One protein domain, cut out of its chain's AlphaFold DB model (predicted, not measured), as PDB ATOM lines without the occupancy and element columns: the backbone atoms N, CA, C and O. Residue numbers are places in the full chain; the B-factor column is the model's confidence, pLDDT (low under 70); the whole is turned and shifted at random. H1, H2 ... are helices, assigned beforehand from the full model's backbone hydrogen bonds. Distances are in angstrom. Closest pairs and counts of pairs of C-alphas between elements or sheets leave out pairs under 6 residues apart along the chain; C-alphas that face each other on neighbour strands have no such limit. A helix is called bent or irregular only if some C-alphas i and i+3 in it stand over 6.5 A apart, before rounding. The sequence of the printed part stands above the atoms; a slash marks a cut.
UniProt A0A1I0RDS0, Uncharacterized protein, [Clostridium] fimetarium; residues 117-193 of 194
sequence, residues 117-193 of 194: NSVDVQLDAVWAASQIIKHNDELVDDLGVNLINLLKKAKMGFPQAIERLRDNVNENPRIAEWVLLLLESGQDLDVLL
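What this domain is: This is residues 117 to 193 of the 194 residues of an uncharacterized protein of [Clostridium] fimetarium (UniProt A0A1I0RDS0). A long, kinked helix, H1, makes the longest axis; H2 packs on its residues 132 to 140 at a steep angle and makes a V with H3, which reaches away from H1, and H4 then comes back to cross H1 at residues 121 to 132. The short H5 comes last. The 77 printed residues hold five named helices, H1 to H5 in order, and no named strand; the class is all helix. The whole is compact, with a radius of gyration of the C-alphas of 11.8 A and spans of 34 by 25 by 21 A.

Where its parts are: H1, residues 117 to 143, begins at C-alpha 117 (9.078, -3.987, -42.915) and is 33.8 A long. It is irregular, with C-alphas 134 and 137 7.4 A apart, and has a kink of 56 degrees near residue 137. H2, residues 147 to 155, measures 12.1 A; H3, residues 159 to 171, 18.4 A; H4, residues 173 to 184, 16.3 A. H5, residues 189 to 192, measures 4.9 A and ends at C-alpha 192 (25.057, -12.705, -46.240).

How they stand to each other: H1 touches H4, closest C-alphas Ala 128 and Trp 178 at 4.8 A, at a steep tilt of 40 degrees, opposite ways. H1 touches H2 at Asn 136 and Leu 147, their closest C-alphas, 6.4 A apart. H2 touches H3 with closest C-alphas Ala 154 and Ile 162 at 5.0 A, a steep tilt of 49 degrees. H3 and H4 touch only at the corner, closest C-alphas Val 169 and Ala 176, 4.4 A. H5 only just touches H1, with 3 pairs of C-alphas within 8 A, the closest Ala 129 and Leu 192 at 5.9 A. H1 and H3 are apart. Every O i to N i+4 pair is within hydrogen-bond range in H2, H3 and H4; H1 has 21 of 23, and H5 is too short for one.

The domain as a whole: The C-alphas farthest apart, Asn 117 and Asp 141, are 36.0 A apart. The printed part has no cut, and its four links are tight. Residues 117 to 122 have pLDDT under 70.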
ATOM      1  N   ASN A 117       7.815  -4.672 -42.625       44.75
ATOM      2  CA  ASN A 117       9.078  -3.987 -42.915       44.75
ATOM      3  C   ASN A 117      10.287  -4.910 -42.702       44.75
ATOM      4  O   ASN A 117      11.274  -4.773 -43.409       44.75
ATOM      5  N   SER A 118      10.226  -5.852 -41.754       48.66
ATOM      6  CA  SER A 118      11.351  -6.760 -41.494       48.66
ATOM      7  C   SER A 118      11.488  -7.870 -42.539       48.66
ATOM      8  O   SER A 118      12.609  -8.298 -42.792       48.66
ATOM      9  N   VAL A 119      10.399  -8.304 -43.184       49.97
ATOM     10  CA  VAL A 119      10.454  -9.305 -44.267       49.97
ATOM     11  C   VAL A 119      10.969  -8.699 -45.577       49.97
ATOM     12  O   VAL A 119      11.842  -9.294 -46.208       49.97
ATOM     13  N   ASP A 120      10.487  -7.512 -45.963       58.97
ATOM     14  CA  ASP A 120      10.930  -6.844 -47.200       58.97
ATOM     15  C   ASP A 120      12.420  -6.451 -47.115       58.97
ATOM     16  O   ASP A 120      13.201  -6.763 -48.013       58.97
ATOM     17  N   VAL A 121      12.857  -5.913 -45.970       59.12
ATOM     18  CA  VAL A 121      14.263  -5.548 -45.718       59.12
ATOM     19  C   VAL A 121      15.210  -6.763 -45.757       59.12
ATOM     20  O   VAL A 121      16.366  -6.635 -46.160       59.12
ATOM     21  N   GLN A 122      14.745  -7.962 -45.384       67.75
ATOM     22  CA  GLN A 122      15.550  -9.189 -45.480       67.75
ATOM     23  C   GLN A 122      15.716  -9.681 -46.923       67.75
ATOM     24  O   GLN A 122      16.802 -10.124 -47.299       67.75
ATOM     25  N   LEU A 123      14.663  -9.603 -47.741       76.25
ATOM     26  CA  LEU A 123      14.718  -9.975 -49.158       76.25
ATOM     27  C   LEU A 123      15.641  -9.042 -49.950       76.25
ATOM     28  O   LEU A 123      16.452  -9.520 -50.748       76.25
ATOM     29  N   ASP A 124      15.575  -7.741 -49.674       80.56
ATOM     30  CA  ASP A 124      16.426  -6.740 -50.320       80.56
ATOM     31  C   ASP A 124      17.907  -6.926 -49.955       80.56
ATOM     32  O   ASP A 124      18.783  -6.815 -50.816       80.56
ATOM     33  N   ALA A 125      18.200  -7.305 -48.707       83.50
ATOM     34  CA  ALA A 125      19.554  -7.612 -48.250       83.50
ATOM     35  C   ALA A 125      20.146  -8.846 -48.943       83.50
ATOM     36  O   ALA A 125      21.291  -8.822 -49.399       83.50
ATOM     37  N   VAL A 126      19.356  -9.919 -49.065       85.31
ATOM     38  CA  VAL A 126      19.757 -11.145 -49.775       85.31
ATOM     39  C   VAL A 126      19.970 -10.860 -51.260       85.31
ATOM     40  O   VAL A 126      20.938 -11.334 -51.859       85.31
ATOM     41  N   TRP A 127      19.104 -10.044 -51.862       89.81
ATOM     42  CA  TRP A 127      19.277  -9.613 -53.241       89.81
ATOM     43  C   TRP A 127      20.563  -8.792 -53.417       89.81
ATOM     44  O   TRP A 127      21.369  -9.125 -54.290       89.81
ATOM     45  N   ALA A 128      20.813  -7.796 -52.565       87.44
ATOM     46  CA  ALA A 128      22.025  -6.980 -52.608       87.44
ATOM     47  C   ALA A 128      23.296  -7.826 -52.434       87.44
ATOM     48  O   ALA A 128      24.250  -7.680 -53.204       87.44
ATOM     49  N   ALA A 129      23.283  -8.781 -51.497       87.94
ATOM     50  CA  ALA A 129      24.362  -9.746 -51.318       87.94
ATOM     51  C   ALA A 129      24.622 -10.562 -52.594       87.94
ATOM     52  O   ALA A 129      25.768 -10.701 -53.023       87.94
ATOM     53  N   SER A 130      23.561 -11.041 -53.252       87.38
ATOM     54  CA  SER A 130      23.677 -11.800 -54.502       87.38
ATOM     55  C   SER A 130      24.288 -10.979 -55.643       87.38
ATOM     56  O   SER A 130      25.087 -11.512 -56.413       87.38
ATOM     57  N   GLN A 131      23.959  -9.685 -55.739       89.88
ATOM     58  CA  GLN A 131      24.537  -8.802 -56.755       89.88
ATOM     59  C   GLN A 131      26.016  -8.546 -56.483       89.88
ATOM     60  O   GLN A 131      26.823  -8.631 -57.407       89.88
ATOM     61  N   ILE A 132      26.385  -8.315 -55.219       88.81
ATOM     62  CA  ILE A 132      27.784  -8.146 -54.826       88.81
ATOM     63  C   ILE A 132      28.583  -9.398 -55.171       88.81
ATOM     64  O   ILE A 132      29.610  -9.271 -55.818       88.81
ATOM     65  N   ILE A 133      28.110 -10.594 -54.808       87.62
ATOM     66  CA  ILE A 133      28.808 -11.856 -55.109       87.62
ATOM     67  C   ILE A 133      28.963 -12.046 -56.618       87.62
ATOM     68  O   ILE A 133      30.058 -12.330 -57.095       87.62
ATOM     69  N   LYS A 134      27.879 -11.855 -57.375       88.56
ATOM     70  CA  LYS A 134      27.862 -12.056 -58.826       88.56
ATOM     71  C   LYS A 134      28.815 -11.117 -59.567       88.56
ATOM     72  O   LYS A 134      29.430 -11.536 -60.540       88.56
ATOM     73  N   HIS A 135      28.908  -9.865 -59.126       85.56
ATOM     74  CA  HIS A 135      29.704  -8.835 -59.788       85.56
ATOM     75  C   HIS A 135      31.068  -8.605 -59.122       85.56
ATOM     76  O   HIS A 135      31.825  -7.756 -59.580       85.56
ATOM     77  N   ASN A 136      31.418  -9.345 -58.062       84.81
ATOM     78  CA  ASN A 136      32.660  -9.117 -57.322       84.81
ATOM     79  C   ASN A 136      33.899  -9.304 -58.205       84.81
ATOM     80  O   ASN A 136      34.832  -8.520 -58.092       84.81
ATOM     81  N   ASP A 137      33.899 -10.305 -59.086       81.94
ATOM     82  CA  ASP A 137      35.032 -10.568 -59.979       81.94
ATOM     83  C   ASP A 137      35.205  -9.434 -61.004       81.94
ATOM     84  O   ASP A 137      36.306  -8.918 -61.173       81.94
ATOM     85  N   GLU A 138      34.105  -8.943 -61.583       83.94
ATOM     86  CA  GLU A 138      34.114  -7.784 -62.490       83.94
ATOM     87  C   GLU A 138      34.588  -6.506 -61.774       83.94
ATOM     88  O   GLU A 138      35.380  -5.740 -62.314       83.94
ATOM     89  N   LEU A 139      34.170  -6.281 -60.524       80.75
ATOM     90  CA  LEU A 139      34.617  -5.138 -59.715       80.75
ATOM     91  C   LEU A 139      36.105  -5.221 -59.344       80.75
ATOM     92  O   LEU A 139      36.782  -4.194 -59.228       80.75
ATOM     93  N   VAL A 140      36.628  -6.433 -59.152       85.31
ATOM     94  CA  VAL A 140      38.059  -6.654 -58.924       85.31
ATOM     95  C   VAL A 140      38.848  -6.331 -60.187       85.31
ATOM     96  O   VAL A 140      39.874  -5.659 -60.081       85.31
ATOM     97  N   ASP A 141      38.362  -6.745 -61.351       77.75
ATOM     98  CA  ASP A 141      39.048  -6.534 -62.624       77.75
ATOM     99  C   ASP A 141      38.979  -5.068 -63.093       77.75
ATOM    100  O   ASP A 141      40.000  -4.502 -63.491       77.75
ATOM    101  N   ASP A 142      37.816  -4.420 -62.979       76.69
ATOM    102  CA  ASP A 142      37.589  -3.066 -63.499       76.69
ATOM    103  C   ASP A 142      38.017  -1.959 -62.524       76.69
ATOM    104  O   ASP A 142      38.518  -0.911 -62.939       76.69
ATOM    105  N   LEU A 143      37.811  -2.165 -61.219       71.50
ATOM    106  CA  LEU A 143      38.039  -1.145 -60.186       71.50
ATOM    107  C   LEU A 143      39.166  -1.521 -59.216       71.50
ATOM    108  O   LEU A 143      39.557  -0.707 -58.375       71.50
ATOM    109  N   GLY A 144      39.714  -2.739 -59.298       77.81
ATOM    110  CA  GLY A 144      40.725  -3.212 -58.350       77.81
ATOM    111  C   GLY A 144      40.177  -3.362 -56.930       77.81
ATOM    112  O   GLY A 144      40.933  -3.246 -55.956       77.81
ATOM    113  N   VAL A 145      38.860  -3.545 -56.786       79.94
ATOM    114  CA  VAL A 145      38.172  -3.560 -55.493       79.94
ATOM    115  C   VAL A 145      37.447  -4.881 -55.299       79.94
ATOM    116  O   VAL A 145      36.452  -5.175 -55.944       79.94
ATOM    117  N   ASN A 146      37.915  -5.645 -54.313       87.50
ATOM    118  CA  ASN A 146      37.163  -6.773 -53.784       87.50
ATOM    119  C   ASN A 146      36.183  -6.252 -52.726       87.50
ATOM    120  O   ASN A 146      36.570  -6.018 -51.575       87.50
ATOM    121  N   LEU A 147      34.936  -6.028 -53.139       86.12
ATOM    122  CA  LEU A 147      33.918  -5.369 -52.327       86.12
ATOM    123  C   LEU A 147      33.534  -6.207 -51.098       86.12
ATOM    124  O   LEU A 147      33.350  -5.651 -50.017       86.12
ATOM    125  N   ILE A 148      33.526  -7.538 -51.220       88.88
ATOM    126  CA  ILE A 148      33.266  -8.461 -50.101       88.88
ATOM    127  C   ILE A 148      34.326  -8.301 -49.004       88.88
ATOM    128  O   ILE A 148      34.011  -8.060 -47.836       88.88
ATOM    129  N   ASN A 149      35.607  -8.379 -49.376       88.69
ATOM    130  CA  ASN A 149      36.711  -8.211 -48.431       88.69
ATOM    131  C   ASN A 149      36.762  -6.796 -47.849       88.69
ATOM    132  O   ASN A 149      37.145  -6.618 -46.690       88.69
ATOM    133  N   LEU A 150      36.397  -5.791 -48.644       89.44
ATOM    134  CA  LEU A 150      36.332  -4.404 -48.207       89.44
ATOM    135  C   LEU A 150      35.250  -4.210 -47.137       89.44
ATOM    136  O   LEU A 150      35.539  -3.626 -46.095       89.44
ATOM    137  N   LEU A 151      34.056  -4.770 -47.346       88.81
ATOM    138  CA  LEU A 151      32.948  -4.745 -46.387       88.81
ATOM    139  C   LEU A 151      33.287  -5.491 -45.092       88.81
ATOM    140  O   LEU A 151      33.102  -4.940 -44.007       88.81
ATOM    141  N   LYS A 152      33.873  -6.694 -45.178       88.62
ATOM    142  CA  LYS A 152      34.315  -7.458 -43.995       88.62
ATOM    143  C   LYS A 152      35.377  -6.698 -43.188       88.62
ATOM    144  O   LYS A 152      35.285  -6.603 -41.966       88.62
ATOM    145  N   LYS A 153      36.355  -6.066 -43.850       86.50
ATOM    146  CA  LYS A 153      37.358  -5.222 -43.172       86.50
ATOM    147  C   LYS A 153      36.754  -3.936 -42.598       86.50
ATOM    148  O   LYS A 153      37.144  -3.517 -41.510       86.50
ATOM    149  N   ALA A 154      35.793  -3.319 -43.279       87.44
ATOM    150  CA  ALA A 154      35.085  -2.158 -42.747       87.44
ATOM    151  C   ALA A 154      34.283  -2.525 -41.483       87.44
ATOM    152  O   ALA A 154      34.377  -1.810 -40.487       87.44
ATOM    153  N   LYS A 155      33.606  -3.685 -41.469       86.50
ATOM    154  CA  LYS A 155      32.924  -4.249 -40.286       86.50
ATOM    155  C   LYS A 155      33.877  -4.449 -39.105       86.50
ATOM    156  O   LYS A 155      33.520  -4.154 -37.971       86.50
ATOM    157  N   MET A 156      35.105  -4.901 -39.364       86.62
ATOM    158  CA  MET A 156      36.150  -5.047 -38.339       86.62
ATOM    159  C   MET A 156      36.726  -3.707 -37.837       86.62
ATOM    160  O   MET A 156      37.578  -3.707 -36.951       86.62
ATOM    161  N   GLY A 157      36.289  -2.570 -38.388       83.62
ATOM    162  CA  GLY A 157      36.697  -1.239 -37.942       83.62
ATOM    163  C   GLY A 157      38.021  -0.747 -38.528       83.62
ATOM    164  O   GLY A 157      38.611   0.182 -37.980       83.62
ATOM    165  N   PHE A 158      38.514  -1.333 -39.626       86.31
ATOM    166  CA  PHE A 158      39.738  -0.854 -40.276       86.31
ATOM    167  C   PHE A 158      39.497   0.512 -40.956       86.31
ATOM    168  O   PHE A 158      38.758   0.567 -41.942       86.31
ATOM    169  N   PRO A 159      40.152   1.611 -40.523       83.56
ATOM    170  CA  PRO A 159      39.845   2.960 -41.020       83.56
ATOM    171  C   PRO A 159      40.065   3.122 -42.529       83.56
ATOM    172  O   PRO A 159      39.234   3.694 -43.225       83.56
ATOM    173  N   GLN A 160      41.140   2.525 -43.048       84.00
ATOM    174  CA  GLN A 160      41.481   2.539 -44.476       84.00
ATOM    175  C   GLN A 160      40.437   1.812 -45.337       84.00
ATOM    176  O   GLN A 160      40.232   2.162 -46.496       84.00
ATOM    177  N   ALA A 161      39.777   0.788 -44.783       83.75
ATOM    178  CA  ALA A 161      38.706   0.076 -45.472       83.75
ATOM    179  C   ALA A 161      37.413   0.901 -45.483       83.75
ATOM    180  O   ALA A 161      36.709   0.906 -46.484       83.75
ATOM    181  N   ILE A 162      37.130   1.633 -44.402       84.69
ATOM    182  CA  ILE A 162      35.967   2.525 -44.302       84.69
ATOM    183  C   ILE A 162      36.099   3.705 -45.270       84.69
ATOM    184  O   ILE A 162      35.138   4.020 -45.967       84.69
ATOM    185  N   GLU A 163      37.272   4.339 -45.345       87.12
ATOM    186  CA  GLU A 163      37.531   5.420 -46.309       87.12
ATOM    187  C   GLU A 163      37.395   4.922 -47.744       87.12
ATOM    188  O   GLU A 163      36.612   5.464 -48.517       87.12
ATOM    189  N   ARG A 164      38.050   3.806 -48.072       85.25
ATOM    190  CA  ARG A 164      37.983   3.244 -49.421       85.25
ATOM    191  C   ARG A 164      36.574   2.775 -49.797       85.25
ATOM    192  O   ARG A 164      36.186   2.911 -50.952       85.25
ATOM    193  N   LEU A 165      35.792   2.254 -48.849       88.12
ATOM    194  CA  LEU A 165      34.380   1.927 -49.070       88.12
ATOM    195  C   LEU A 165      33.556   3.191 -49.335       88.12
ATOM    196  O   LEU A 165      32.748   3.197 -50.257       88.12
ATOM    197  N   ARG A 166      33.786   4.265 -48.573       88.12
ATOM    198  CA  ARG A 166      33.118   5.558 -48.766       88.12
ATOM    199  C   ARG A 166      33.396   6.133 -50.152       88.12
ATOM    200  O   ARG A 166      32.460   6.590 -50.799       88.12
ATOM    201  N   ASP A 167      34.639   6.078 -50.613       88.00
ATOM    202  CA  ASP A 167      35.009   6.565 -51.945       88.00
ATOM    203  C   ASP A 167      34.288   5.763 -53.040       88.00
ATOM    204  O   ASP A 167      33.647   6.345 -53.909       88.00
ATOM    205  N   ASN A 168      34.260   4.431 -52.924       85.31
ATOM    206  CA  ASN A 168      33.560   3.560 -53.880       85.31
ATOM    207  C   ASN A 168      32.036   3.762 -53.882       85.31
ATOM    208  O   ASN A 168      31.404   3.699 -54.932       85.31
ATOM    209  N   VAL A 169      31.443   4.018 -52.715       89.25
ATOM    210  CA  VAL A 169      30.016   4.345 -52.574       89.25
ATOM    211  C   VAL A 169      29.701   5.707 -53.204       89.25
ATOM    212  O   VAL A 169      28.681   5.853 -53.867       89.25
ATOM    213  N   ASN A 170      30.578   6.699 -53.050       88.06
ATOM    214  CA  ASN A 170      30.377   8.025 -53.639       88.06
ATOM    215  C   ASN A 170      30.566   8.031 -55.163       88.06
ATOM    216  O   ASN A 170      29.870   8.761 -55.867       88.06
ATOM    217  N   GLU A 171      31.511   7.242 -55.671       86.12
ATOM    218  CA  GLU A 171      31.841   7.183 -57.097       86.12
ATOM    219  C   GLU A 171      30.906   6.258 -57.888       86.12
ATOM    220  O   GLU A 171      30.690   6.480 -59.081       86.12
ATOM    221  N   ASN A 172      30.323   5.241 -57.244       84.50
ATOM    222  CA  ASN A 172      29.488   4.249 -57.911       84.50
ATOM    223  C   ASN A 172      28.114   4.094 -57.227       84.50
ATOM    224  O   ASN A 172      27.986   3.366 -56.236       84.50
ATOM    225  N   PRO A 173      27.050   4.691 -57.802       86.12
ATOM    226  CA  PRO A 173      25.696   4.618 -57.251       86.12
ATOM    227  C   PRO A 173      25.157   3.193 -57.075       86.12
ATOM    228  O   PRO A 173      24.352   2.956 -56.182       86.12
ATOM    229  N   ARG A 174      25.608   2.231 -57.893       85.00
ATOM    230  CA  ARG A 174      25.178   0.827 -57.763       85.00
ATOM    231  C   ARG A 174      25.773   0.171 -56.522       85.00
ATOM    232  O   ARG A 174      25.074  -0.532 -55.804       85.00
ATOM    233  N   ILE A 175      27.051   0.437 -56.248       87.56
ATOM    234  CA  ILE A 175      27.711  -0.038 -55.025       87.56
ATOM    235  C   ILE A 175      27.051   0.612 -53.806       87.56
ATOM    236  O   ILE A 175      26.805  -0.072 -52.817       87.56
ATOM    237  N   ALA A 176      26.716   1.903 -53.889       88.31
ATOM    238  CA  ALA A 176      26.010   2.613 -52.826       88.31
ATOM    239  C   ALA A 176      24.684   1.947 -52.450       88.31
ATOM    240  O   ALA A 176      24.432   1.717 -51.270       88.31
ATOM    241  N   GLU A 177      23.869   1.611 -53.449       86.56
ATOM    242  CA  GLU A 177      22.577   0.954 -53.259       86.56
ATOM    243  C   GLU A 177      22.735  -0.416 -52.587       86.56
ATOM    244  O   GLU A 177      22.103  -0.679 -51.567       86.56
ATOM    245  N   TRP A 178      23.638  -1.266 -53.084       89.88
ATOM    246  CA  TRP A 178      23.846  -2.593 -52.495       89.88
ATOM    247  C   TRP A 178      24.360  -2.524 -51.057       89.88
ATOM    248  O   TRP A 178      23.914  -3.279 -50.195       89.88
ATOM    249  N   VAL A 179      25.292  -1.611 -50.782       88.44
ATOM    250  CA  VAL A 179      25.841  -1.425 -49.435       88.44
ATOM    251  C   VAL A 179      24.778  -0.870 -48.488       88.44
ATOM    252  O   VAL A 179      24.711  -1.315 -47.345       88.44
ATOM    253  N   LEU A 180      23.925   0.050 -48.946       88.25
ATOM    254  CA  LEU A 180      22.833   0.594 -48.143       88.25
ATOM    255  C   LEU A 180      21.844  -0.502 -47.732       88.25
ATOM    256  O   LEU A 180      21.588  -0.656 -46.541       88.25
ATOM    257  N   LEU A 181      21.374  -1.310 -48.686       86.25
ATOM    258  CA  LEU A 181      20.426  -2.400 -48.424       86.25
ATOM    259  C   LEU A 181      20.995  -3.443 -47.452       86.25
ATOM    260  O   LEU A 181      20.297  -3.915 -46.556       86.25
ATOM    261  N   LEU A 182      22.288  -3.765 -47.569       86.50
ATOM    262  CA  LEU A 182      22.961  -4.643 -46.611       86.50
ATOM    263  C   LEU A 182      22.984  -4.053 -45.196       86.50
ATOM    264  O   LEU A 182      22.756  -4.779 -44.230       86.50
ATOM    265  N   LEU A 183      23.261  -2.757 -45.056       85.50
ATOM    266  CA  LEU A 183      23.360  -2.101 -43.750       85.50
ATOM    267  C   LEU A 183      21.992  -1.889 -43.094       85.50
ATOM    268  O   LEU A 183      21.865  -2.087 -41.886       85.50
ATOM    269  N   GLU A 184      20.971  -1.531 -43.875       83.06
ATOM    270  CA  GLU A 184      19.592  -1.370 -43.396       83.06
ATOM    271  C   GLU A 184      18.999  -2.686 -42.883       83.06
ATOM    272  O   GLU A 184      18.147  -2.678 -41.995       83.06
ATOM    273  N   SER A 185      19.513  -3.822 -43.365       82.19
ATOM    274  CA  SER A 185      19.069  -5.148 -42.941       82.19
ATOM    275  C   SER A 185      19.378  -5.507 -41.492       82.19
ATOM    276  O   SER A 185      18.708  -6.362 -40.909       82.19
ATOM    277  N   GLY A 186      20.422  -4.905 -40.910       78.19
ATOM    278  CA  GLY A 186      20.942  -5.287 -39.595       78.19
ATOM    279  C   GLY A 186      21.441  -6.738 -39.500       78.19
ATOM    280  O   GLY A 186      21.764  -7.192 -38.402       78.19
ATOM    281  N   GLN A 187      21.499  -7.473 -40.615       81.31
ATOM    282  CA  GLN A 187      21.962  -8.853 -40.655       81.31
ATOM    283  C   GLN A 187      23.488  -8.928 -40.674       81.31
ATOM    284  O   GLN A 187      24.194  -8.004 -41.088       81.31
ATOM    285  N   ASP A 188      24.012 -10.062 -40.214       83.19
ATOM    286  CA  ASP A 188      25.448 -10.274 -40.199       83.19
ATOM    287  C   ASP A 188      25.987 -10.450 -41.634       83.19
ATOM    288  O   ASP A 188      25.595 -11.367 -42.360       83.19
ATOM    289  N   LEU A 189      26.932  -9.589 -42.028       85.19
ATOM    290  CA  LEU A 189      27.626  -9.664 -43.315       85.19
ATOM    291  C   LEU A 189      28.327 -11.008 -43.557       85.19
ATOM    292  O   LEU A 189      28.467 -11.396 -44.709       85.19
ATOM    293  N   ASP A 190      28.756 -11.722 -42.517       83.12
ATOM    294  CA  ASP A 190      29.396 -13.036 -42.658       83.12
ATOM    295  C   ASP A 190      28.384 -14.136 -43.020       83.12
ATOM    296  O   ASP A 190      28.763 -15.162 -43.578       83.12
ATOM    297  N   VAL A 191      27.095 -13.915 -42.736       82.12
ATOM    298  CA  VAL A 191      25.995 -14.793 -43.162       82.12
ATOM    299  C   VAL A 191      25.573 -14.467 -44.595       82.12
ATOM    300  O   VAL A 191      25.313 -15.371 -45.383       82.12
ATOM    301  N   LEU A 192      25.511 -13.178 -44.931       81.06
ATOM    302  CA  LEU A 192      25.057 -12.705 -46.240       81.06
ATOM    303  C   LEU A 192      26.115 -12.842 -47.341       81.06
ATOM    304  O   LEU A 192      25.776 -13.107 -48.491       81.06
ATOM    305  N   LEU A 193      27.389 -12.662 -46.999       83.50
ATOM    306  CA  LEU A 193      28.521 -12.707 -47.922       83.50
ATOM    307  C   LEU A 193      29.498 -13.811 -47.483       83.50
ATOM    308  O   LEU A 193      30.530 -13.487 -46.883       83.50
TER     309      LEU A 193